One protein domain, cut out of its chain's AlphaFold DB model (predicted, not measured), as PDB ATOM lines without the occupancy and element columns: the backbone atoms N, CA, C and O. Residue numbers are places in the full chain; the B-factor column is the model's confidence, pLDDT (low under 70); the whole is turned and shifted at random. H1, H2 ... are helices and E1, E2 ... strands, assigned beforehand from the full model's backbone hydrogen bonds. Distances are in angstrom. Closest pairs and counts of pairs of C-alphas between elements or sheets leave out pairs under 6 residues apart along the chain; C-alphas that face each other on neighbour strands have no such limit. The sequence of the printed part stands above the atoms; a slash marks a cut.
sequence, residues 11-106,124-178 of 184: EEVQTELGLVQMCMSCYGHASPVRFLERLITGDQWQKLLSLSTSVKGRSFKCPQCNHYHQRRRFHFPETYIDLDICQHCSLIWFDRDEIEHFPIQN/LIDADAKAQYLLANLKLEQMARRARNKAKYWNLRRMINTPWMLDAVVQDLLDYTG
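AT A GLANCE: This is residues 11 to 106 and 124 to 178 of the 184 residues of the protein "Zf-TFIIB domain-containing protein" of Leptonema illini (UniProt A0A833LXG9). A strongly twisted wall of six strands has the two short helices H1 and H2 beside it, while the long helix H3 grazes it near E1 and E2 and runs on past it as an arm. Residues 147 to 178, the last part of H3 with H4, stick out, and H4 folds back toward the body without reaching H3. The printed part has 151 residues with four named helices and six named strands, in the chain order E1 E2 E3 H1 H2 E4 E5 E6 H3 H4. The antiparallel sheet runs E1 E2 E3 E6 E5 E4, and the class is mixed, helices and strands. The whole is loose, with a radius of gyration of the C-alphas of 18.6 A and spans of 58 by 39 by 31 A.

HOW THE PARTS SIT: The sheet holds two meanders, each strand the antiparallel neighbour of the one before: E1, residues 11 to 14, E2, residues 19 to 22, and E3, residues 29 to 32; then E4, residues 69 to 76, E5, residues 79 to 86, and E6, residues 91 to 94. E1 and E4 are the edge strands. Within hydrogen-bond range are N 13 and O 20 of the hairpin E1 and E2, 2.8 A; N 21 and O 30 of the hairpin E2 and E3, 2.8 A; N 31 and O 92 of E3 and E6, 3.0 A; N 86 and O 91 of the hairpin E5 and E6, 2.8 A; and N 74 and O 81 of the hairpin E4 and E5, 2.8 A. H1, residues 33 to 39, is on the sheet at a height of 9.0 A, over none of its strands. H2, residues 43 to 51, only grazes the sheet with residues 48 to 51; the C-alphas of Leu 48 and Phe 74 of E4 are the closest, 7.0 A apart. H1 and H2 touch only at the corner, closest at the C-alphas of Glu 37 and Trp 45, 6.0 A. H3, residues 127 to 157, only grazes the sheet with residues 131 to 139. H4, residues 165 to 177, is apart from H3. Every O i to N i+4 pair is within hydrogen-bond range in H1, H3 and H4, and 4 of 5 in H2.

IN THESE COORDINATES: E1 begins at C-alpha 11 (-42.712, 26.214, -40.312). E4 is 21.8 A long and E5 22.7 A. H3 is 43.8 A long, from C-alpha 127 (-36.864, 20.048, -59.324); H4 is 18.9 A long and ends at C-alpha 177 (-34.892, 0.578, -41.604).

THE WHOLE: The C-alphas of Asp 43 and Asn 161 are the two farthest apart, 59.6 A. Residues 107 to 123 are not printed, and C-alphas 106 and 124 are 11.6 A apart across this cut. The link from H2 to E4 is long, 17 residues. The model's mean pLDDT over the printed part is 72.9, and 62 residues are under 70, among them residues 140 to 178.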
ATOM      1  N   GLU A  11     -43.924  25.545 -39.846       90.75
ATOM      2  CA  GLU A  11     -42.712  26.214 -40.312       90.75
ATOM      3  C   GLU A  11     -42.735  26.345 -41.834       90.75
ATOM      4  O   GLU A  11     -43.197  25.445 -42.540       90.75
ATOM      5  N   GLU A  12     -42.237  27.464 -42.350       90.62
ATOM      6  CA  GLU A  12     -42.141  27.688 -43.789       90.62
ATOM      7  C   GLU A  12     -40.843  27.099 -44.338       90.62
ATOM      8  O   GLU A  12     -39.747  27.393 -43.866       90.62
ATOM      9  N   VAL A  13     -40.981  26.267 -45.365       84.38
ATOM     10  CA  VAL A  13     -39.887  25.620 -46.075       84.38
ATOM     11  C   VAL A  13     -39.933  26.093 -47.520       84.38
ATOM     12  O   VAL A  13     -40.851  25.762 -48.274       84.38
ATOM     13  N   GLN A  14     -38.938  26.886 -47.912       81.56
ATOM     14  CA  GLN A  14     -38.771  27.310 -49.296       81.56
ATOM     15  C   GLN A  14     -38.129  26.178 -50.105       81.56
ATOM     16  O   GLN A  14     -37.020  25.744 -49.800       81.56
ATOM     17  N   THR A  15     -38.798  25.731 -51.166       78.44
ATOM     18  CA  THR A  15     -38.230  24.810 -52.159       78.44
ATOM     19  C   THR A  15     -38.183  25.477 -53.535       78.44
ATOM     20  O   THR A  15     -38.708  26.577 -53.735       78.44
ATOM     21  N   GLU A  16     -37.565  24.812 -54.512       73.75
ATOM     22  CA  GLU A  16     -37.556  25.276 -55.907       73.75
ATOM     23  C   GLU A  16     -38.957  25.264 -56.541       73.75
ATOM     24  O   GLU A  16     -39.261  26.076 -57.414       73.75
ATOM     25  N   LEU A  17     -39.848  24.401 -56.049       75.69
ATOM     26  CA  LEU A  17     -41.234  24.308 -56.507       75.69
ATOM     27  C   LEU A  17     -42.149  25.324 -55.828       75.69
ATOM     28  O   LEU A  17     -43.235  25.617 -56.332       75.69
ATOM     29  N   GLY A  18     -41.711  25.906 -54.716       81.75
ATOM     30  CA  GLY A  18     -42.425  26.942 -53.989       81.75
ATOM     31  C   GLY A  18     -42.367  26.741 -52.483       81.75
ATOM     32  O   GLY A  18     -41.637  25.903 -51.962       81.75
ATOM     33  N   LEU A  19     -43.154  27.545 -51.781       86.56
ATOM     34  CA  LEU A  19     -43.234  27.506 -50.330       86.56
ATOM     35  C   LEU A  19     -44.169  26.384 -49.869       86.56
ATOM     36  O   LEU A  19     -45.310  26.282 -50.333       86.56
ATOM     37  N   VAL A  20     -43.678  25.574 -48.936       89.69
ATOM     38  CA  VAL A  20     -44.427  24.533 -48.225       89.69
ATOM     39  C   VAL A  20     -44.463  24.897 -46.749       89.69
ATOM     40  O   VAL A  20     -43.459  25.321 -46.190       89.69
ATOM     41  N   GLN A  21     -45.608  24.722 -46.100       92.12
ATOM     42  CA  GLN A  21     -45.738  24.900 -44.658       92.12
ATOM     43  C   GLN A  21     -45.776  23.538 -43.983       92.12
ATOM     44  O   GLN A  21     -46.700  22.756 -44.192       92.12
ATOM     45  N   MET A  22     -44.775  23.239 -43.170       90.19
ATOM     46  CA  MET A  22     -44.554  21.911 -42.624       90.19
ATOM     47  C   MET A  22     -44.730  21.901 -41.111       90.19
ATOM     48  O   MET A  22     -44.201  22.737 -40.385       90.19
ATOM     49  N   CYS A  23     -45.464  20.915 -40.606       90.88
ATOM     50  CA  CYS A  23     -45.554  20.687 -39.176       90.88
ATOM     51  C   CYS A  23     -44.390  19.815 -38.703       90.88
ATOM     52  O   CYS A  23     -44.379  18.615 -38.973       90.88
ATOM     53  N   MET A  24     -43.495  20.351 -37.874       84.75
ATOM     54  CA  MET A  24     -42.390  19.561 -37.302       84.75
ATOM     55  C   MET A  24     -42.837  18.511 -36.277       84.75
ATOM     56  O   MET A  24     -42.040  17.694 -35.813       84.75
ATOM     57  N   SER A  25     -44.130  18.493 -35.934       85.56
ATOM     58  CA  SER A  25     -44.691  17.520 -35.007       85.56
ATOM     59  C   SER A  25     -45.278  16.278 -35.645       85.56
ATOM     60  O   SER A  25     -44.942  15.171 -35.220       85.56
ATOM     61  N   CYS A  26     -46.161  16.433 -36.627       87.38
ATOM     62  CA  CYS A  26     -46.758  15.292 -37.315       87.38
ATOM     63  C   CYS A  26     -46.120  15.017 -38.681       87.38
ATOM     64  O   CYS A  26     -46.381  13.952 -39.233       87.38
ATOM     65  N   TYR A  27     -45.287  15.939 -39.184       86.69
ATOM     66  CA  TYR A  27     -44.705  15.962 -40.533       86.69
ATOM     67  C   TYR A  27     -45.731  16.092 -41.666       86.69
ATOM     68  O   TYR A  27     -45.405  15.912 -42.837       86.69
ATOM     69  N   GLY A  28     -46.969  16.452 -41.316       89.75
ATOM     70  CA  GLY A  28     -47.962  16.874 -42.292       89.75
ATOM     71  C   GLY A  28     -47.601  18.249 -42.839       89.75
ATOM     72  O   GLY A  28     -47.006  19.068 -42.129       89.75
ATOM     73  N   HIS A  29     -47.939  18.482 -44.093       90.44
ATOM     74  CA  HIS A  29     -47.529  19.672 -44.812       90.44
ATOM     75  C   HIS A  29     -48.681  20.245 -45.624       90.44
ATOM     76  O   HIS A  29     -49.510  19.525 -46.174       90.44
ATOM     77  N   ALA A  30     -48.726  21.569 -45.670       92.94
ATOM     78  CA  ALA A  30     -49.640  22.331 -46.485       92.94
ATOM     79  C   ALA A  30     -48.871  22.944 -47.652       92.94
ATOM     80  O   ALA A  30     -47.837  23.586 -47.455       92.94
ATOM     81  N   SER A  31     -49.386  22.782 -48.863       91.69
ATOM     82  CA  SER A  31     -48.859  23.476 -50.032       91.69
ATOM     83  C   SER A  31     -50.004  23.965 -50.919       91.69
ATOM     84  O   SER A  31     -51.091  23.383 -50.930       91.69
ATOM     85  N   PRO A  32     -49.824  25.085 -51.631       90.81
ATOM     86  CA  PRO A  32     -50.819  25.532 -52.597       90.81
ATOM     87  C   PRO A  32     -50.852  24.572 -53.797       90.81
ATOM     88  O   PRO A  32     -49.813  24.046 -54.177       90.81
ATOM     89  N   VAL A  33     -52.005  24.407 -54.456       87.75
ATOM     90  CA  VAL A  33     -52.167  23.550 -55.656       87.75
ATOM     91  C   VAL A  33     -51.075  23.775 -56.710       87.75
ATOM     92  O   VAL A  33     -50.566  22.806 -57.262       87.75
ATOM     93  N   ARG A  34     -50.631  25.022 -56.919       83.62
ATOM     94  CA  ARG A  34     -49.525  25.366 -57.839       83.62
ATOM     95  C   ARG A  34     -48.216  24.612 -57.572       83.62
ATOM     96  O   ARG A  34     -47.394  24.476 -58.470       83.62
ATOM     97  N   PHE A  35     -47.997  24.163 -56.336       84.50
ATOM     98  CA  PHE A  35     -46.872  23.307 -55.973       84.50
ATOM     99  C   PHE A  35     -47.008  21.931 -56.634       84.50
ATOM    100  O   PHE A  35     -46.059  21.461 -57.252       84.50
ATOM    101  N   LEU A  36     -48.202  21.320 -56.578       78.75
ATOM    102  CA  LEU A  36     -48.486  20.085 -57.311       78.75
ATOM    103  C   LEU A  36     -48.478  20.309 -58.821       78.75
ATOM    104  O   LEU A  36     -47.882  19.513 -59.523       78.75
ATOM    105  N   GLU A  37     -49.070  21.383 -59.343       78.44
ATOM    106  CA  GLU A  37     -49.074  21.646 -60.797       78.44
ATOM    107  C   GLU A  37     -47.656  21.707 -61.393       78.44
ATOM    108  O   GLU A  37     -47.458  21.365 -62.558       78.44
ATOM    109  N   ARG A  38     -46.658  22.099 -60.589       76.56
ATOM    110  CA  ARG A  38     -45.239  22.036 -60.965       76.56
ATOM    111  C   ARG A  38     -44.671  20.613 -60.910       76.56
ATOM    112  O   ARG A  38     -43.935  20.264 -61.821       76.56
ATOM    113  N   LEU A  39     -45.069  19.807 -59.917       71.06
ATOM    114  CA  LEU A  39     -44.688  18.387 -59.762       71.06
ATOM    115  C   LEU A  39     -45.281  17.458 -60.835       71.06
ATOM    116  O   LEU A  39     -44.714  16.425 -61.181       71.06
ATOM    117  N   ILE A  40     -46.487  17.763 -61.306       69.38
ATOM    118  CA  ILE A  40     -47.258  16.929 -62.230       69.38
ATOM    119  C   ILE A  40     -47.707  17.793 -63.405       69.38
ATOM    120  O   ILE A  40     -48.874  18.160 -63.468       69.38
ATOM    121  N   THR A  41     -46.756  18.146 -64.288       60.25
ATOM    122  CA  THR A  41     -46.947  18.874 -65.571       60.25
ATOM    123  C   THR A  41     -48.345  19.493 -65.726       60.25
ATOM    124  O   THR A  41     -49.264  18.831 -66.203       60.25
ATOM    125  N   GLY A  42     -48.491  20.743 -65.262       55.41
ATOM    126  CA  GLY A  42     -49.737  21.426 -64.864       55.41
ATOM    127  C   GLY A  42     -51.048  21.125 -65.606       55.41
ATOM    128  O   GLY A  42     -52.092  21.059 -64.956       55.41
ATOM    129  N   ASP A  43     -51.024  20.851 -66.911       62.66
ATOM    130  CA  ASP A  43     -52.209  20.449 -67.688       62.66
ATOM    131  C   ASP A  43     -52.847  19.138 -67.187       62.66
ATOM    132  O   ASP A  43     -54.028  18.864 -67.424       62.66
ATOM    133  N   GLN A  44     -52.091  18.313 -66.455       73.75
ATOM    134  CA  GLN A  44     -52.572  17.044 -65.919       73.75
ATOM    135  C   GLN A  44     -53.365  17.199 -64.616       73.75
ATOM    136  O   GLN A  44     -54.211  16.347 -64.340       73.75
ATOM    137  N   TRP A  45     -53.165  18.264 -63.827       81.06
ATOM    138  CA  TRP A  45     -53.795  18.368 -62.503       81.06
ATOM    139  C   TRP A  45     -55.318  18.452 -62.579       81.06
ATOM    140  O   TRP A  45     -56.005  17.691 -61.902       81.06
ATOM    141  N   GLN A  46     -55.864  19.317 -63.438       83.00
ATOM    142  CA  GLN A  46     -57.320  19.443 -63.588       83.00
ATOM    143  C   GLN A  46     -57.952  18.135 -64.074       83.00
ATOM    144  O   GLN A  46     -58.994  17.710 -63.571       83.00
ATOM    145  N   LYS A  47     -57.274  17.437 -64.994       83.56
ATOM    146  CA  LYS A  47     -57.691  16.112 -65.455       83.56
ATOM    147  C   LYS A  47     -57.676  15.098 -64.309       83.56
ATOM    148  O   LYS A  47     -58.679  14.423 -64.090       83.56
ATOM    149  N   LEU A  48     -56.591  15.024 -63.539       83.94
ATOM    150  CA  LEU A  48     -56.474  14.133 -62.381       83.94
ATOM    151  C   LEU A  48     -57.526  14.442 -61.312       83.94
ATOM    152  O   LEU A  48     -58.148  13.528 -60.775       83.94
ATOM    153  N   LEU A  49     -57.782  15.721 -61.039       86.75
ATOM    154  CA  LEU A  49     -58.800  16.153 -60.091       86.75
ATOM    155  C   LEU A  49     -60.204  15.740 -60.553       86.75
ATOM    156  O   LEU A  49     -60.985  15.255 -59.732       86.75
ATOM    157  N   SER A  50     -60.507  15.857 -61.849       88.75
ATOM    158  CA  SER A  50     -61.786  15.416 -62.426       88.75
ATOM    159  C   SER A  50     -61.998  13.899 -62.334       88.75
ATOM    160  O   SER A  50     -63.121  13.447 -62.128       88.75
ATOM    161  N   LEU A  51     -60.910  13.126 -62.423       89.00
ATOM    162  CA  LEU A  51     -60.917  11.664 -62.321       89.00
ATOM    163  C   LEU A  51     -60.870  11.164 -60.871       89.00
ATOM    164  O   LEU A  51     -61.147   9.994 -60.612       89.00
ATOM    165  N   SER A  52     -60.507  12.027 -59.920       91.25
ATOM    166  CA  SER A  52     -60.460  11.662 -58.505       91.25
ATOM    167  C   SER A  52     -61.859  11.419 -57.932       91.25
ATOM    168  O   SER A  52     -62.846  12.043 -58.334       91.25
ATOM    169  N   THR A  53     -61.953  10.531 -56.945       93.25
ATOM    170  CA  THR A  53     -63.217  10.229 -56.263       93.25
ATOM    171  C   THR A  53     -63.276  10.916 -54.905       93.25
ATOM    172  O   THR A  53     -62.277  11.032 -54.195       93.25
ATOM    173  N   SER A  54     -64.451  11.422 -54.522       93.12
ATOM    174  CA  SER A  54     -64.644  11.923 -53.159       93.12
ATOM    175  C   SER A  54     -64.732  10.736 -52.211       93.12
ATOM    176  O   SER A  54     -65.582   9.867 -52.394       93.12
ATOM    177  N   VAL A  55     -63.905  10.724 -51.171       93.31
ATOM    178  CA  VAL A  55     -63.897   9.656 -50.165       93.31
ATOM    179  C   VAL A  55     -64.202  10.220 -48.783       93.31
ATOM    180  O   VAL A  55     -63.958  11.395 -48.503       93.31
ATOM    181  N   LYS A  56     -64.769   9.392 -47.897       89.25
ATOM    182  CA  LYS A  56     -64.925   9.783 -46.491       89.25
ATOM    183  C   LYS A  56     -63.539   9.875 -45.861       89.25
ATOM    184  O   LYS A  56     -62.762   8.929 -45.906       89.25
ATOM    185  N   GLY A  57     -63.253  11.018 -45.258       79.50
ATOM    186  CA  GLY A  57     -61.991  11.306 -44.594       79.50
ATOM    187  C   GLY A  57     -62.211  12.024 -43.274       79.50
ATOM    188  O   GLY A  57     -63.335  12.388 -42.920       79.50
ATOM    189  N   ARG A  58     -61.123  12.250 -42.534       79.19
ATOM    190  CA  ARG A  58     -61.177  13.133 -41.368       79.19
ATOM    191  C   ARG A  58     -61.438  14.552 -41.852       79.19
ATOM    192  O   ARG A  58     -60.614  15.122 -42.552       79.19
ATOM    193  N   SER A  59     -62.558  15.119 -41.432       83.00
ATOM    194  CA  SER A  59     -62.896  16.506 -41.731       83.00
ATOM    195  C   SER A  59     -62.132  17.448 -40.799       83.00
ATOM    196  O   SER A  59     -62.209  17.319 -39.576       83.00
ATOM    197  N   PHE A  60     -61.385  18.394 -41.362       89.75
ATOM    198  CA  PHE A  60     -60.738  19.470 -40.610       89.75
ATOM    199  C   PHE A  60     -60.778  20.780 -41.387       89.75
ATOM    200  O   PHE A  60     -60.854  20.804 -42.620       89.75
ATOM    201  N   LYS A  61     -60.734  21.885 -40.640       91.56
ATOM    202  CA  LYS A  61     -60.771  23.229 -41.206       91.56
ATOM    203  C   LYS A  61     -59.432  23.584 -41.835       91.56
ATOM    204  O   LYS A  61     -58.370  23.273 -41.295       91.56
ATOM    205  N   CYS A  62     -59.506  24.243 -42.981       92.19
ATOM    206  CA  CYS A  62     -58.367  24.763 -43.695       92.19
ATOM    207  C   CYS A  62     -57.668  25.802 -42.831       92.19
ATOM    208  O   CYS A  62     -58.305  26.770 -42.415       92.19
ATOM    209  N   PRO A  63     -56.372  25.640 -42.570       90.31
ATOM    210  CA  PRO A  63     -55.673  26.565 -41.701       90.31
ATOM    211  C   PRO A  63     -55.437  27.940 -42.367       90.31
ATOM    212  O   PRO A  63     -55.088  28.889 -41.672       90.31
ATOM    213  N   GLN A  64     -55.704  28.075 -43.678       92.00
ATOM    214  CA  GLN A  64     -55.655  29.341 -44.422       92.00
ATOM    215  C   GLN A  64     -56.996  30.090 -44.473       92.00
ATOM    216  O   GLN A  64     -57.018  31.299 -44.276       92.00
ATOM    217  N   CYS A  65     -58.111  29.407 -44.759       94.12
ATOM    218  CA  CYS A  65     -59.416  30.061 -44.976       94.12
ATOM    219  C   CYS A  65     -60.551  29.528 -44.087       94.12
ATOM    220  O   CYS A  65     -61.696  29.937 -44.233       94.12
ATOM    221  N   ASN A  66     -60.258  28.603 -43.171       91.81
ATOM    222  CA  ASN A  66     -61.194  28.013 -42.209       91.81
ATOM    223  C   ASN A  66     -62.356  27.178 -42.803       91.81
ATOM    224  O   ASN A  66     -63.166  26.642 -42.045       91.81
ATOM    225  N   HIS A  67     -62.424  26.998 -44.127       94.06
ATOM    226  CA  HIS A  67     -63.343  26.061 -44.789       94.06
ATOM    227  C   HIS A  67     -62.865  24.613 -44.668       94.06
ATOM    228  O   HIS A  67     -61.669  24.359 -44.591       94.06
ATOM    229  N   TYR A  68     -63.775  23.642 -44.676       92.62
ATOM    230  CA  TYR A  68     -63.393  22.232 -44.583       92.62
ATOM    231  C   TYR A  68     -62.640  21.749 -45.827       92.62
ATOM    232  O   TYR A  68     -62.990  22.101 -46.955       92.62
ATOM    233  N   HIS A  69     -61.611  20.927 -45.612       92.06
ATOM    234  CA  HIS A  69     -61.009  20.159 -46.699       92.06
ATOM    235  C   HIS A  69     -61.954  19.048 -47.155       92.06
ATOM    236  O   HIS A  69     -62.690  18.463 -46.356       92.06
ATOM    237  N   GLN A  70     -61.897  18.741 -48.446       92.81
ATOM    238  CA  GLN A  70     -62.507  17.562 -49.033       92.81
ATOM    239  C   GLN A  70     -61.418  16.535 -49.320       92.81
ATOM    240  O   GLN A  70     -60.460  16.838 -50.033       92.81
ATOM    241  N   ARG A  71     -61.601  15.307 -48.824       94.25
ATOM    242  CA  ARG A  71     -60.700  14.208 -49.158       94.25
ATOM    243  C   ARG A  71     -61.017  13.656 -50.546       94.25
ATOM    244  O   ARG A  71     -62.161  13.287 -50.834       94.25
ATOM    245  N   ARG A  72     -60.006  13.618 -51.407       92.38
ATOM    246  CA  ARG A  72     -60.074  13.149 -52.794       92.38
ATOM    247  C   ARG A  72     -59.080  12.013 -52.985       92.38
ATOM    248  O   ARG A  72     -57.917  12.162 -52.630       92.38
ATOM    249  N   ARG A  73     -59.541  10.903 -53.555       91.50
ATOM    250  CA  ARG A  73     -58.714   9.751 -53.909       91.50
ATOM    251  C   ARG A  73     -58.308   9.825 -55.369       91.50
ATOM    252  O   ARG A  73     -59.164   9.828 -56.255       91.50
ATOM    253  N   PHE A  74     -57.008   9.850 -55.604       87.06
ATOM    254  CA  PHE A  74     -56.385   9.803 -56.917       87.06
ATOM    255  C   PHE A  74     -55.950   8.370 -57.201       87.06
ATOM    256  O   PHE A  74     -55.262   7.764 -56.384       87.06
ATOM    257  N   HIS A  75     -56.373   7.827 -58.339       83.50
ATOM    258  CA  HIS A  75     -56.067   6.459 -58.742       83.50
ATOM    259  C   HIS A  75     -54.912   6.446 -59.745       83.50
ATOM    260  O   HIS A  75     -54.946   7.157 -60.749       83.50
ATOM    261  N   PHE A  76     -53.919   5.607 -59.478       79.06
ATOM    262  CA  PHE A  76     -52.781   5.318 -60.347       79.06
ATOM    263  C   PHE A  76     -52.750   3.807 -60.642       79.06
ATOM    264  O   PHE A  76     -53.421   3.054 -59.937       79.06
ATOM    265  N   PRO A  77     -52.009   3.334 -61.665       74.81
ATOM    266  CA  PRO A  77     -52.048   1.923 -62.067       74.81
ATOM    267  C   PRO A  77     -51.794   0.925 -60.926       74.81
ATOM    268  O   PRO A  77     -52.516  -0.057 -60.817       74.81
ATOM    269  N   GLU A  78     -50.838   1.224 -60.042       76.19
ATOM    270  CA  GLU A  78     -50.398   0.315 -58.967       76.19
ATOM    271  C   GLU A  78     -50.706   0.834 -57.552       76.19
ATOM    272  O   GLU A  78     -50.316   0.228 -56.558       76.19
ATOM    273  N   THR A  79     -51.339   2.003 -57.422       79.38
ATOM    274  CA  THR A  79     -51.553   2.636 -56.112       79.38
ATOM    275  C   THR A  79     -52.662   3.683 -56.157       79.38
ATOM    276  O   THR A  79     -53.168   4.054 -57.215       79.38
ATOM    277  N   TYR A  80     -53.041   4.197 -54.996       82.88
ATOM    278  CA  TYR A  80     -53.879   5.378 -54.877       82.88
ATOM    279  C   TYR A  80     -53.295   6.326 -53.837       82.88
ATOM    280  O   TYR A  80     -52.554   5.918 -52.947       82.88
ATOM    281  N   ILE A  81     -53.659   7.600 -53.945       84.94
ATOM    282  CA  ILE A  81     -53.265   8.626 -52.983       84.94
ATOM    283  C   ILE A  81     -54.512   9.377 -52.563       84.94
ATOM    284  O   ILE A  81     -55.254   9.881 -53.408       84.94
ATOM    285  N   ASP A  82     -54.741   9.454 -51.259       89.81
ATOM    286  CA  ASP A  82     -55.791  10.290 -50.703       89.81
ATOM    287  C   ASP A  82     -55.187  11.647 -50.343       89.81
ATOM    288  O   ASP A  82     -54.222  11.709 -49.595       89.81
ATOM    289  N   LEU A  83     -55.764  12.731 -50.857       89.12
ATOM    290  CA  LEU A  83     -55.367  14.095 -50.513       89.12
ATOM    291  C   LEU A  83     -56.528  14.873 -49.921       89.12
ATOM    292  O   LEU A  83     -57.660  14.791 -50.402       89.12
ATOM    293  N   ASP A  84     -56.227  15.692 -48.923       92.94
ATOM    294  CA  ASP A  84     -57.169  16.641 -48.352       92.94
ATOM    295  C   ASP A  84     -57.018  17.992 -49.076       92.94
ATOM    296  O   ASP A  84     -56.017  18.688 -48.926       92.94
ATOM    297  N   ILE A  85     -58.015  18.384 -49.879       92.56
ATOM    298  CA  ILE A  85     -57.966  19.592 -50.721       92.56
ATOM    299  C   ILE A  85     -59.023  20.596 -50.267       92.56
ATOM    300  O   ILE A  85     -60.206  20.275 -50.135       92.56
ATOM    301  N   CYS A  86     -58.615  21.840 -50.027       94.06
ATOM    302  CA  CYS A  86     -59.539  22.918 -49.723       94.06
ATOM    303  C   CYS A  86     -60.128  23.479 -51.021       94.06
ATOM    304  O   CYS A  86     -59.444  24.172 -51.770       94.06
ATOM    305  N   GLN A  87     -61.422  23.251 -51.245       91.25
ATOM    306  CA  GLN A  87     -62.127  23.722 -52.446       91.25
ATOM    307  C   GLN A  87     -62.274  25.253 -52.523       91.25
ATOM    308  O   GLN A  87     -62.622  25.779 -53.572       91.25
ATOM    309  N   HIS A  88     -62.015  25.980 -51.429       93.81
ATOM    310  CA  HIS A  88     -62.155  27.440 -51.384       93.81
ATOM    311  C   HIS A  88     -60.857  28.186 -51.721       93.81
ATOM    312  O   HIS A  88     -60.888  29.221 -52.375       93.81
ATOM    313  N   CYS A  89     -59.708  27.705 -51.234       93.88
ATOM    314  CA  CYS A  89     -58.421  28.396 -51.411       93.88
ATOM    315  C   CYS A  89     -57.356  27.560 -52.124       93.88
ATOM    316  O   CYS A  89     -56.213  28.001 -52.230       93.88
ATOM    317  N   SER A  90     -57.714  26.355 -52.576       92.00
ATOM    318  CA  SER A  90     -56.813  25.448 -53.293       92.00
ATOM    319  C   SER A  90     -55.544  25.104 -52.502       92.00
ATOM    320  O   SER A  90     -54.501  24.810 -53.081       92.00
ATOM    321  N   LEU A  91     -55.614  25.148 -51.170       93.12
ATOM    322  CA  LEU A  91     -54.579  24.601 -50.302       93.12
ATOM    323  C   LEU A  91     -54.755  23.085 -50.227       93.12
ATOM    324  O   LEU A  91     -55.872  22.594 -50.049       93.12
ATOM    325  N   ILE A  92     -53.652  22.365 -50.352       92.38
ATOM    326  CA  ILE A  92     -53.589  20.917 -50.219       92.38
ATOM    327  C   ILE A  92     -52.901  20.607 -48.903       92.38
ATOM    328  O   ILE A  92     -51.852  21.175 -48.596       92.38
ATOM    329  N   TRP A  93     -53.503  19.711 -48.135       92.81
ATOM    330  CA  TRP A  93     -52.895  19.116 -46.964       92.81
ATOM    331  C   TRP A  93     -52.485  17.684 -47.282       92.81
ATOM    332  O   TRP A  93     -53.292  16.885 -47.757       92.81
ATOM    333  N   PHE A  94     -51.237  17.383 -46.967       89.50
ATOM    334  CA  PHE A  94     -50.658  16.059 -47.037       89.50
ATOM    335  C   PHE A  94     -50.349  15.602 -45.613       89.50
ATOM    336  O   PHE A  94     -49.727  16.326 -44.822       89.50
ATOM    337  N   ASP A  95     -50.763  14.391 -45.274       86.25
ATOM    338  CA  ASP A  95     -50.258  13.694 -44.103       86.25
ATOM    339  C   ASP A  95     -48.797  13.251 -44.328       86.25
ATOM    340  O   ASP A  95     -48.196  13.477 -45.380       86.25
ATOM    341  N   ARG A  96     -48.184  12.690 -43.281       79.50
ATOM    342  CA  ARG A  96     -46.733  12.476 -43.167       79.50
ATOM    343  C   ARG A  96     -46.078  11.879 -44.412       79.50
ATOM    344  O   ARG A  96     -45.023  12.381 -44.783       79.50
ATOM    345  N   ASP A  97     -46.681  10.855 -44.999       74.56
ATOM    346  CA  ASP A  97     -46.066  10.044 -46.053       74.56
ATOM    347  C   ASP A  97     -46.772  10.217 -47.411       74.56
ATOM    348  O   ASP A  97     -46.436   9.551 -48.380       74.56
ATOM    349  N   GLU A  98     -47.802  11.065 -47.517       77.56
ATOM    350  CA  GLU A  98     -48.671  11.090 -48.707       77.56
ATOM    351  C   GLU A  98     -47.985  11.684 -49.953       77.56
ATOM    352  O   GLU A  98     -48.284  11.267 -51.073       77.56
ATOM    353  N   ILE A  99     -47.043  12.622 -49.791       72.38
ATOM    354  CA  ILE A  99     -46.363  13.266 -50.929       72.38
ATOM    355  C   ILE A  99     -45.318  12.364 -51.583       72.38
ATOM    356  O   ILE A  99     -45.095  12.451 -52.788       72.38
ATOM    357  N   GLU A 100     -44.707  11.466 -50.816       72.12
ATOM    358  CA  GLU A 100     -43.720  10.498 -51.292       72.12
ATOM    359  C   GLU A 100     -44.337   9.463 -52.241       72.12
ATOM    360  O   GLU A 100     -43.646   8.906 -53.096       72.12
ATOM    361  N   HIS A 101     -45.647   9.229 -52.128       71.06
ATOM    362  CA  HIS A 101     -46.370   8.294 -52.984       71.06
ATOM    363  C   HIS A 101     -46.770   8.900 -54.334       71.06
ATOM    364  O   HIS A 101     -47.198   8.151 -55.216       71.06
ATOM    365  N   PHE A 102     -46.634  10.222 -54.531       67.75
ATOM    366  CA  PHE A 102     -46.964  10.848 -55.811       67.75
ATOM    367  C   PHE A 102     -46.051  10.315 -56.918       67.75
ATOM    368  O   PHE A 102     -44.824  10.408 -56.800       67.75
ATOM    369  N   PRO A 103     -46.613   9.769 -58.013       61.03
ATOM    370  CA  PRO A 103     -45.807   9.330 -59.134       61.03
ATOM    371  C   PRO A 103     -45.241  10.565 -59.833       61.03
ATOM    372  O   PRO A 103     -45.901  11.170 -60.676       61.03
ATOM    373  N   ILE A 104     -44.009  10.936 -59.485       59.00
ATOM    374  CA  ILE A 104     -43.253  11.923 -60.250       59.00
ATOM    375  C   ILE A 104     -43.068  11.344 -61.650       59.00
ATOM    376  O   ILE A 104     -42.423  10.300 -61.832       59.00
ATOM    377  N   GLN A 105     -43.621  12.015 -62.658       49.06
ATOM    378  CA  GLN A 105     -43.341  11.697 -64.054       49.06
ATOM    379  C   GLN A 105     -41.932  12.182 -64.421       49.06
ATOM    380  O   GLN A 105     -41.753  13.121 -65.182       49.06
ATOM    381  N   ASN A 106     -40.925  11.495 -63.881       43.47
ATOM    382  CA  ASN A 106     -39.586  11.377 -64.461       43.47
ATOM    383  C   ASN A 106     -38.808  10.137 -63.968       43.47
ATOM    384  O   ASN A 106     -37.612  10.004 -64.222       43.47
ATOM    385  N   LEU A 124     -28.396  16.075 -62.374       42.06
ATOM    386  CA  LEU A 124     -29.534  16.940 -62.665       42.06
ATOM    387  C   LEU A 124     -30.748  16.309 -61.972       42.06
ATOM    388  O   LEU A 124     -31.535  15.612 -62.601       42.06
ATOM    389  N   ILE A 125     -30.827  16.465 -60.651       51.53
ATOM    390  CA  ILE A 125     -31.989  16.113 -59.861       51.53
ATOM    391  C   ILE A 125     -33.064  17.052 -60.393       51.53
ATOM    392  O   ILE A 125     -32.916  18.273 -60.301       51.53
ATOM    393  N   ASP A 126     -34.086  16.495 -61.039       63.59
ATOM    394  CA  ASP A 126     -35.243  17.278 -61.443       63.59
ATOM    395  C   ASP A 126     -35.809  18.020 -60.215       63.59
ATOM    396  O   ASP A 126     -35.641  17.583 -59.071       63.59
ATOM    397  N   ALA A 127     -36.414  19.192 -60.425       61.59
ATOM    398  CA  ALA A 127     -36.864  20.048 -59.324       61.59
ATOM    399  C   ALA A 127     -37.819  19.309 -58.355       61.59
ATOM    400  O   ALA A 127     -37.871  19.635 -57.165       61.59
ATOM    401  N   ASP A 128     -38.502  18.271 -58.845       63.69
ATOM    402  CA  ASP A 128     -39.439  17.429 -58.105       63.69
ATOM    403  C   ASP A 128     -38.716  16.463 -57.167       63.69
ATOM    404  O   ASP A 128     -38.968  16.456 -55.959       63.69
ATOM    405  N   ALA A 129     -37.744  15.717 -57.689       64.56
ATOM    406  CA  ALA A 129     -36.863  14.849 -56.927       64.56
ATOM    407  C   ALA A 129     -36.051  15.654 -55.905       64.56
ATOM    408  O   ALA A 129     -35.842  15.191 -54.784       64.56
ATOM    409  N   LYS A 130     -35.659  16.891 -56.235       64.00
ATOM    410  CA  LYS A 130     -34.944  17.768 -55.303       64.00
ATOM    411  C   LYS A 130     -35.855  18.238 -54.177       64.00
ATOM    412  O   LYS A 130     -35.436  18.218 -53.022       64.00
ATOM    413  N   ALA A 131     -37.096  18.621 -54.478       66.62
ATOM    414  CA  ALA A 131     -38.070  19.008 -53.461       66.62
ATOM    415  C   ALA A 131     -38.433  17.838 -52.537       66.62
ATOM    416  O   ALA A 131     -38.449  18.017 -51.320       66.62
ATOM    417  N   GLN A 132     -38.662  16.641 -53.082       67.38
ATOM    418  CA  GLN A 132     -38.900  15.443 -52.274       67.38
ATOM    419  C   GLN A 132     -37.693  15.093 -51.406       67.38
ATOM    420  O   GLN A 132     -37.855  14.847 -50.214       67.38
ATOM    421  N   TYR A 133     -36.485  15.140 -51.969       65.12
ATOM    422  CA  TYR A 133     -35.247  14.901 -51.232       65.12
ATOM    423  C   TYR A 133     -35.051  15.908 -50.088       65.12
ATOM    424  O   TYR A 133     -34.761  15.516 -48.961       65.12
ATOM    425  N   LEU A 134     -35.274  17.201 -50.346       66.00
ATOM    426  CA  LEU A 134     -35.220  18.256 -49.329       66.00
ATOM    427  C   LEU A 134     -36.231  18.001 -48.204       66.00
ATOM    428  O   LEU A 134     -35.867  18.050 -47.031       66.00
ATOM    429  N   LEU A 135     -37.485  17.696 -48.548       71.06
ATOM    430  CA  LEU A 135     -38.528  17.397 -47.566       71.06
ATOM    431  C   LEU A 135     -38.199  16.136 -46.754       71.06
ATOM    432  O   LEU A 135     -38.353  16.148 -45.533       71.06
ATOM    433  N   ALA A 136     -37.710  15.076 -47.399       69.44
ATOM    434  CA  ALA A 136     -37.302  13.838 -46.741       69.44
ATOM    435  C   ALA A 136     -36.138  14.072 -45.768       69.44
ATOM    436  O   ALA A 136     -36.212  13.658 -44.613       69.44
ATOM    437  N   ASN A 137     -35.108  14.812 -46.182       63.53
ATOM    438  CA  ASN A 137     -33.987  15.155 -45.311       63.53
ATOM    439  C   ASN A 137     -34.423  16.000 -44.112       63.53
ATOM    440  O   ASN A 137     -34.040  15.691 -42.987       63.53
ATOM    441  N   LEU A 138     -35.275  17.010 -44.314       69.56
ATOM    442  CA  LEU A 138     -35.816  17.811 -43.210       69.56
ATOM    443  C   LEU A 138     -36.609  16.946 -42.219       69.56
ATOM    444  O   LEU A 138     -36.454  17.095 -41.004       69.56
ATOM    445  N   LYS A 139     -37.423  16.003 -42.717       74.12
ATOM    446  CA  LYS A 139     -38.123  15.015 -41.875       74.12
ATOM    447  C   LYS A 139     -37.123  14.182 -41.070       74.12
ATOM    448  O   LYS A 139     -37.263  14.096 -39.849       74.12
ATOM    449  N   LEU A 140     -36.103  13.621 -41.724       67.81
ATOM    450  CA  LEU A 140     -35.073  12.786 -41.097       67.81
ATOM    451  C   LEU A 140     -34.269  13.546 -40.036       67.81
ATOM    452  O   LEU A 140     -34.088  13.043 -38.927       67.81
ATOM    453  N   GLU A 141     -33.836  14.774 -40.316       66.19
ATOM    454  CA  GLU A 141     -33.101  15.615 -39.365       66.19
ATOM    455  C   GLU A 141     -33.921  15.901 -38.103       66.19
ATOM    456  O   GLU A 141     -33.414  15.802 -36.978       66.19
ATOM    457  N   GLN A 142     -35.208  16.215 -38.268       69.81
ATOM    458  CA  GLN A 142     -36.113  16.470 -37.149       69.81
ATOM    459  C   GLN A 142     -36.427  15.193 -36.368       69.81
ATOM    460  O   GLN A 142     -36.441  15.216 -35.133       69.81
ATOM    461  N   MET A 143     -36.604  14.060 -37.053       67.62
ATOM    462  CA  MET A 143     -36.738  12.745 -36.423       67.62
ATOM    463  C   MET A 143     -35.492  12.397 -35.607       67.62
ATOM    464  O   MET A 143     -35.620  12.041 -34.436       67.62
ATOM    465  N   ALA A 144     -34.292  12.601 -36.153       63.25
ATOM    466  CA  ALA A 144     -33.030  12.387 -35.454       63.25
ATOM    467  C   ALA A 144     -32.862  13.343 -34.263       63.25
ATOM    468  O   ALA A 144     -32.458  12.933 -33.173       63.25
ATOM    469  N   ARG A 145     -33.221  14.625 -34.410       67.50
ATOM    470  CA  ARG A 145     -33.236  15.595 -33.302       67.50
ATOM    471  C   ARG A 145     -34.201  15.167 -32.201       67.50
ATOM    472  O   ARG A 145     -33.846  15.239 -31.025       67.50
ATOM    473  N   ARG A 146     -35.390  14.683 -32.558       68.44
ATOM    474  CA  ARG A 146     -36.364  14.133 -31.611       68.44
ATOM    475  C   ARG A 146     -35.867  12.867 -30.945       68.44
ATOM    476  O   ARG A 146     -36.008  12.773 -29.736       68.44
ATOM    477  N   ALA A 147     -35.246  11.950 -31.678       63.31
ATOM    478  CA  ALA A 147     -34.631  10.755 -31.118       63.31
ATOM    479  C   ALA A 147     -33.522  11.127 -30.124       63.31
ATOM    480  O   ALA A 147     -33.540  10.638 -29.001       63.31
ATOM    481  N   ARG A 148     -32.643  12.081 -30.462       63.31
ATOM    482  CA  ARG A 148     -31.613  12.613 -29.548       63.31
ATOM    483  C   ARG A 148     -32.209  13.290 -28.319       63.31
ATOM    484  O   ARG A 148     -31.745  13.049 -27.212       63.31
ATOM    485  N   ASN A 149     -33.247  14.108 -28.479       62.56
ATOM    486  CA  ASN A 149     -33.917  14.770 -27.359       62.56
ATOM    487  C   ASN A 149     -34.681  13.777 -26.479       62.56
ATOM    488  O   ASN A 149     -34.635  13.891 -25.259       62.56
ATOM    489  N   LYS A 150     -35.338  12.783 -27.083       59.59
ATOM    490  CA  LYS A 150     -36.000  11.675 -26.391       59.59
ATOM    491  C   LYS A 150     -34.950  10.846 -25.658       59.59
ATOM    492  O   LYS A 150     -35.153  10.582 -24.490       59.59
ATOM    493  N   ALA A 151     -33.809  10.526 -26.266       56.97
ATOM    494  CA  ALA A 151     -32.682   9.844 -25.626       56.97
ATOM    495  C   ALA A 151     -32.070  10.675 -24.490       56.97
ATOM    496  O   ALA A 151     -31.784  10.139 -23.430       56.97
ATOM    497  N   LYS A 152     -31.942  11.997 -24.649       51.28
ATOM    498  CA  LYS A 152     -31.513  12.922 -23.589       51.28
ATOM    499  C   LYS A 152     -32.523  12.961 -22.438       51.28
ATOM    500  O   LYS A 152     -32.123  12.919 -21.281       51.28
ATOM    501  N   TYR A 153     -33.820  12.972 -22.747       38.06
ATOM    502  CA  TYR A 153     -34.903  12.886 -21.768       38.06
ATOM    503  C   TYR A 153     -34.969  11.505 -21.106       38.06
ATOM    504  O   TYR A 153     -35.195  11.430 -19.909       38.06
ATOM    505  N   TRP A 154     -34.708  10.418 -21.837       35.97
ATOM    506  CA  TRP A 154     -34.566   9.064 -21.300       35.97
ATOM    507  C   TRP A 154     -33.311   8.919 -20.454       35.97
ATOM    508  O   TRP A 154     -33.371   8.212 -19.464       35.97
ATOM    509  N   ASN A 155     -32.218   9.613 -20.774       47.22
ATOM    510  CA  ASN A 155     -31.024   9.692 -19.935       47.22
ATOM    511  C   ASN A 155     -31.302  10.482 -18.644       47.22
ATOM    512  O   ASN A 155     -30.860  10.057 -17.584       47.22
ATOM    513  N   LEU A 156     -32.114  11.551 -18.692       37.97
ATOM    514  CA  LEU A 156     -32.648  12.209 -17.486       37.97
ATOM    515  C   LEU A 156     -33.623  11.301 -16.714       37.97
ATOM    516  O   LEU A 156     -33.577  11.233 -15.491       37.97
ATOM    517  N   ARG A 157     -34.480  10.558 -17.419       34.47
ATOM    518  CA  ARG A 157     -35.420   9.588 -16.843       34.47
ATOM    519  C   ARG A 157     -34.721   8.306 -16.390       34.47
ATOM    520  O   ARG A 157     -35.318   7.557 -15.644       34.47
ATOM    521  N   ARG A 158     -33.455   8.075 -16.755       38.31
ATOM    522  CA  ARG A 158     -32.584   7.001 -16.247       38.31
ATOM    523  C   ARG A 158     -32.084   7.274 -14.825       38.31
ATOM    524  O   ARG A 158     -31.552   6.363 -14.207       38.31
ATOM    525  N   MET A 159     -32.354   8.461 -14.265       34.03
ATOM    526  CA  MET A 159     -32.436   8.636 -12.805       34.03
ATOM    527  C   MET A 159     -33.677   7.945 -12.197       34.03
ATOM    528  O   MET A 159     -33.837   7.935 -10.982       34.03
ATOM    529  N   ILE A 160     -34.549   7.345 -13.018       40.16
ATOM    530  CA  ILE A 160     -35.753   6.600 -12.630       40.16
ATOM    531  C   ILE A 160     -35.848   5.305 -13.480       40.16
ATOM    532  O   ILE A 160     -36.500   5.241 -14.517       40.16
ATOM    533  N   ASN A 161     -35.120   4.279 -13.025       39.41
ATOM    534  CA  ASN A 161     -35.106   2.853 -13.411       39.41
ATOM    535  C   ASN A 161     -36.210   2.321 -14.362       39.41
ATOM    536  O   ASN A 161     -37.380   2.301 -13.986       39.41
ATOM    537  N   THR A 162     -35.835   1.705 -15.501       44.03
ATOM    538  CA  THR A 162     -36.137   0.272 -15.791       44.03
ATOM    539  C   THR A 162     -35.573  -0.253 -17.141       44.03
ATOM    540  O   THR A 162     -35.483   0.522 -18.093       44.03
ATOM    541  N   PRO A 163     -35.195  -1.554 -17.248       43.28
ATOM    542  CA  PRO A 163     -34.374  -2.102 -18.354       43.28
ATOM    543  C   PRO A 163     -35.099  -2.627 -19.616       43.28
ATOM    544  O   PRO A 163     -34.457  -2.760 -20.647       43.28
ATOM    545  N   TRP A 164     -36.406  -2.902 -19.592       49.44
ATOM    546  CA  TRP A 164     -37.122  -3.610 -20.679       49.44
ATOM    547  C   TRP A 164     -37.467  -2.757 -21.923       49.44
ATOM    548  O   TRP A 164     -38.002  -3.266 -22.902       49.44
ATOM    549  N   MET A 165     -37.204  -1.446 -21.899       44.97
ATOM    550  CA  MET A 165     -37.599  -0.517 -22.974       44.97
ATOM    551  C   MET A 165     -36.556  -0.326 -24.075       44.97
ATOM    552  O   MET A 165     -36.882   0.256 -25.109       44.97
ATOM    553  N   LEU A 166     -35.317  -0.773 -23.861       45.19
ATOM    554  CA  LEU A 166     -34.283  -0.700 -24.895       45.19
ATOM    555  C   LEU A 166     -34.625  -1.631 -26.063       45.19
ATOM    556  O   LEU A 166     -34.558  -1.193 -27.207       45.19
ATOM    557  N   ASP A 167     -35.126  -2.827 -25.768       47.81
ATOM    558  CA  ASP A 167     -35.450  -3.834 -26.781       47.81
ATOM    559  C   ASP A 167     -36.593  -3.376 -27.700       47.81
ATOM    560  O   ASP A 167     -36.504  -3.495 -28.915       47.81
ATOM    561  N   ALA A 168     -37.629  -2.732 -27.151       48.59
ATOM    562  CA  ALA A 168     -38.757  -2.236 -27.945       48.59
ATOM    563  C   ALA A 168     -38.381  -1.072 -28.882       48.59
ATOM    564  O   ALA A 168     -38.940  -0.935 -29.965       48.59
ATOM    565  N   VAL A 169     -37.447  -0.210 -28.465       47.81
ATOM    566  CA  VAL A 169     -37.006   0.938 -29.277       47.81
ATOM    567  C   VAL A 169     -36.041   0.503 -30.371       47.81
ATOM    568  O   VAL A 169     -36.073   1.072 -31.459       47.81
ATOM    569  N   VAL A 170     -35.187  -0.481 -30.086       50.78
ATOM    570  CA  VAL A 170     -34.299  -1.081 -31.083       50.78
ATOM    571  C   VAL A 170     -35.127  -1.798 -32.148       50.78
ATOM    572  O   VAL A 170     -34.888  -1.566 -33.330       50.78
ATOM    573  N   GLN A 171     -36.175  -2.526 -31.756       50.31
ATOM    574  CA  GLN A 171     -37.018  -3.231 -32.720       50.31
ATOM    575  C   GLN A 171     -37.817  -2.301 -33.636       50.31
ATOM    576  O   GLN A 171     -37.788  -2.477 -34.849       50.31
ATOM    577  N   ASP A 172     -38.409  -1.231 -33.093       48.44
ATOM    578  CA  ASP A 172     -39.086  -0.200 -33.899       48.44
ATOM    579  C   ASP A 172     -38.136   0.473 -34.918       48.44
ATOM    580  O   ASP A 172     -38.565   0.931 -35.979       48.44
ATOM    581  N   LEU A 173     -36.840   0.577 -34.595       41.75
ATOM    582  CA  LEU A 173     -35.808   1.139 -35.476       41.75
ATOM    583  C   LEU A 173     -35.366   0.148 -36.562       41.75
ATOM    584  O   LEU A 173     -35.171   0.558 -37.709       41.75
ATOM    585  N   LEU A 174     -35.220  -1.131 -36.225       46.09
ATOM    586  CA  LEU A 174     -34.859  -2.190 -37.172       46.09
ATOM    587  C   LEU A 174     -35.986  -2.442 -38.182       46.09
ATOM    588  O   LEU A 174     -35.747  -2.414 -39.390       46.09
ATOM    589  N   ASP A 175     -37.230  -2.521 -37.707       50.19
ATOM    590  CA  ASP A 175     -38.413  -2.721 -38.550       50.19
ATOM    591  C   ASP A 175     -38.626  -1.560 -39.543       50.19
ATOM    592  O   ASP A 175     -39.069  -1.770 -40.673       50.19
ATOM    593  N   TYR A 176     -38.279  -0.323 -39.160       41.47
ATOM    594  CA  TYR A 176     -38.400   0.858 -40.028       41.47
ATOM    595  C   TYR A 176     -37.257   0.992 -41.046       41.47
ATOM    596  O   TYR A 176     -37.444   1.571 -42.117       41.47
ATOM    597  N   THR A 177     -36.067   0.485 -40.721       39.88
ATOM    598  CA  THR A 177     -34.892   0.578 -41.604       39.88
ATOM    599  C   THR A 177     -34.766  -0.594 -42.573       39.88
ATOM    600  O   THR A 177     -33.985  -0.498 -43.520       39.88
ATOM    601  N   GLY A 178     -35.530  -1.676 -42.378       39.88
ATOM    602  CA  GLY A 178     -35.414  -2.894 -43.186       39.88
ATOM    603  C   GLY A 178     -34.044  -3.570 -43.055       39.88
ATOM    604  O   GLY A 178     -33.671  -4.373 -43.907       39.88
TER     605      GLY A 178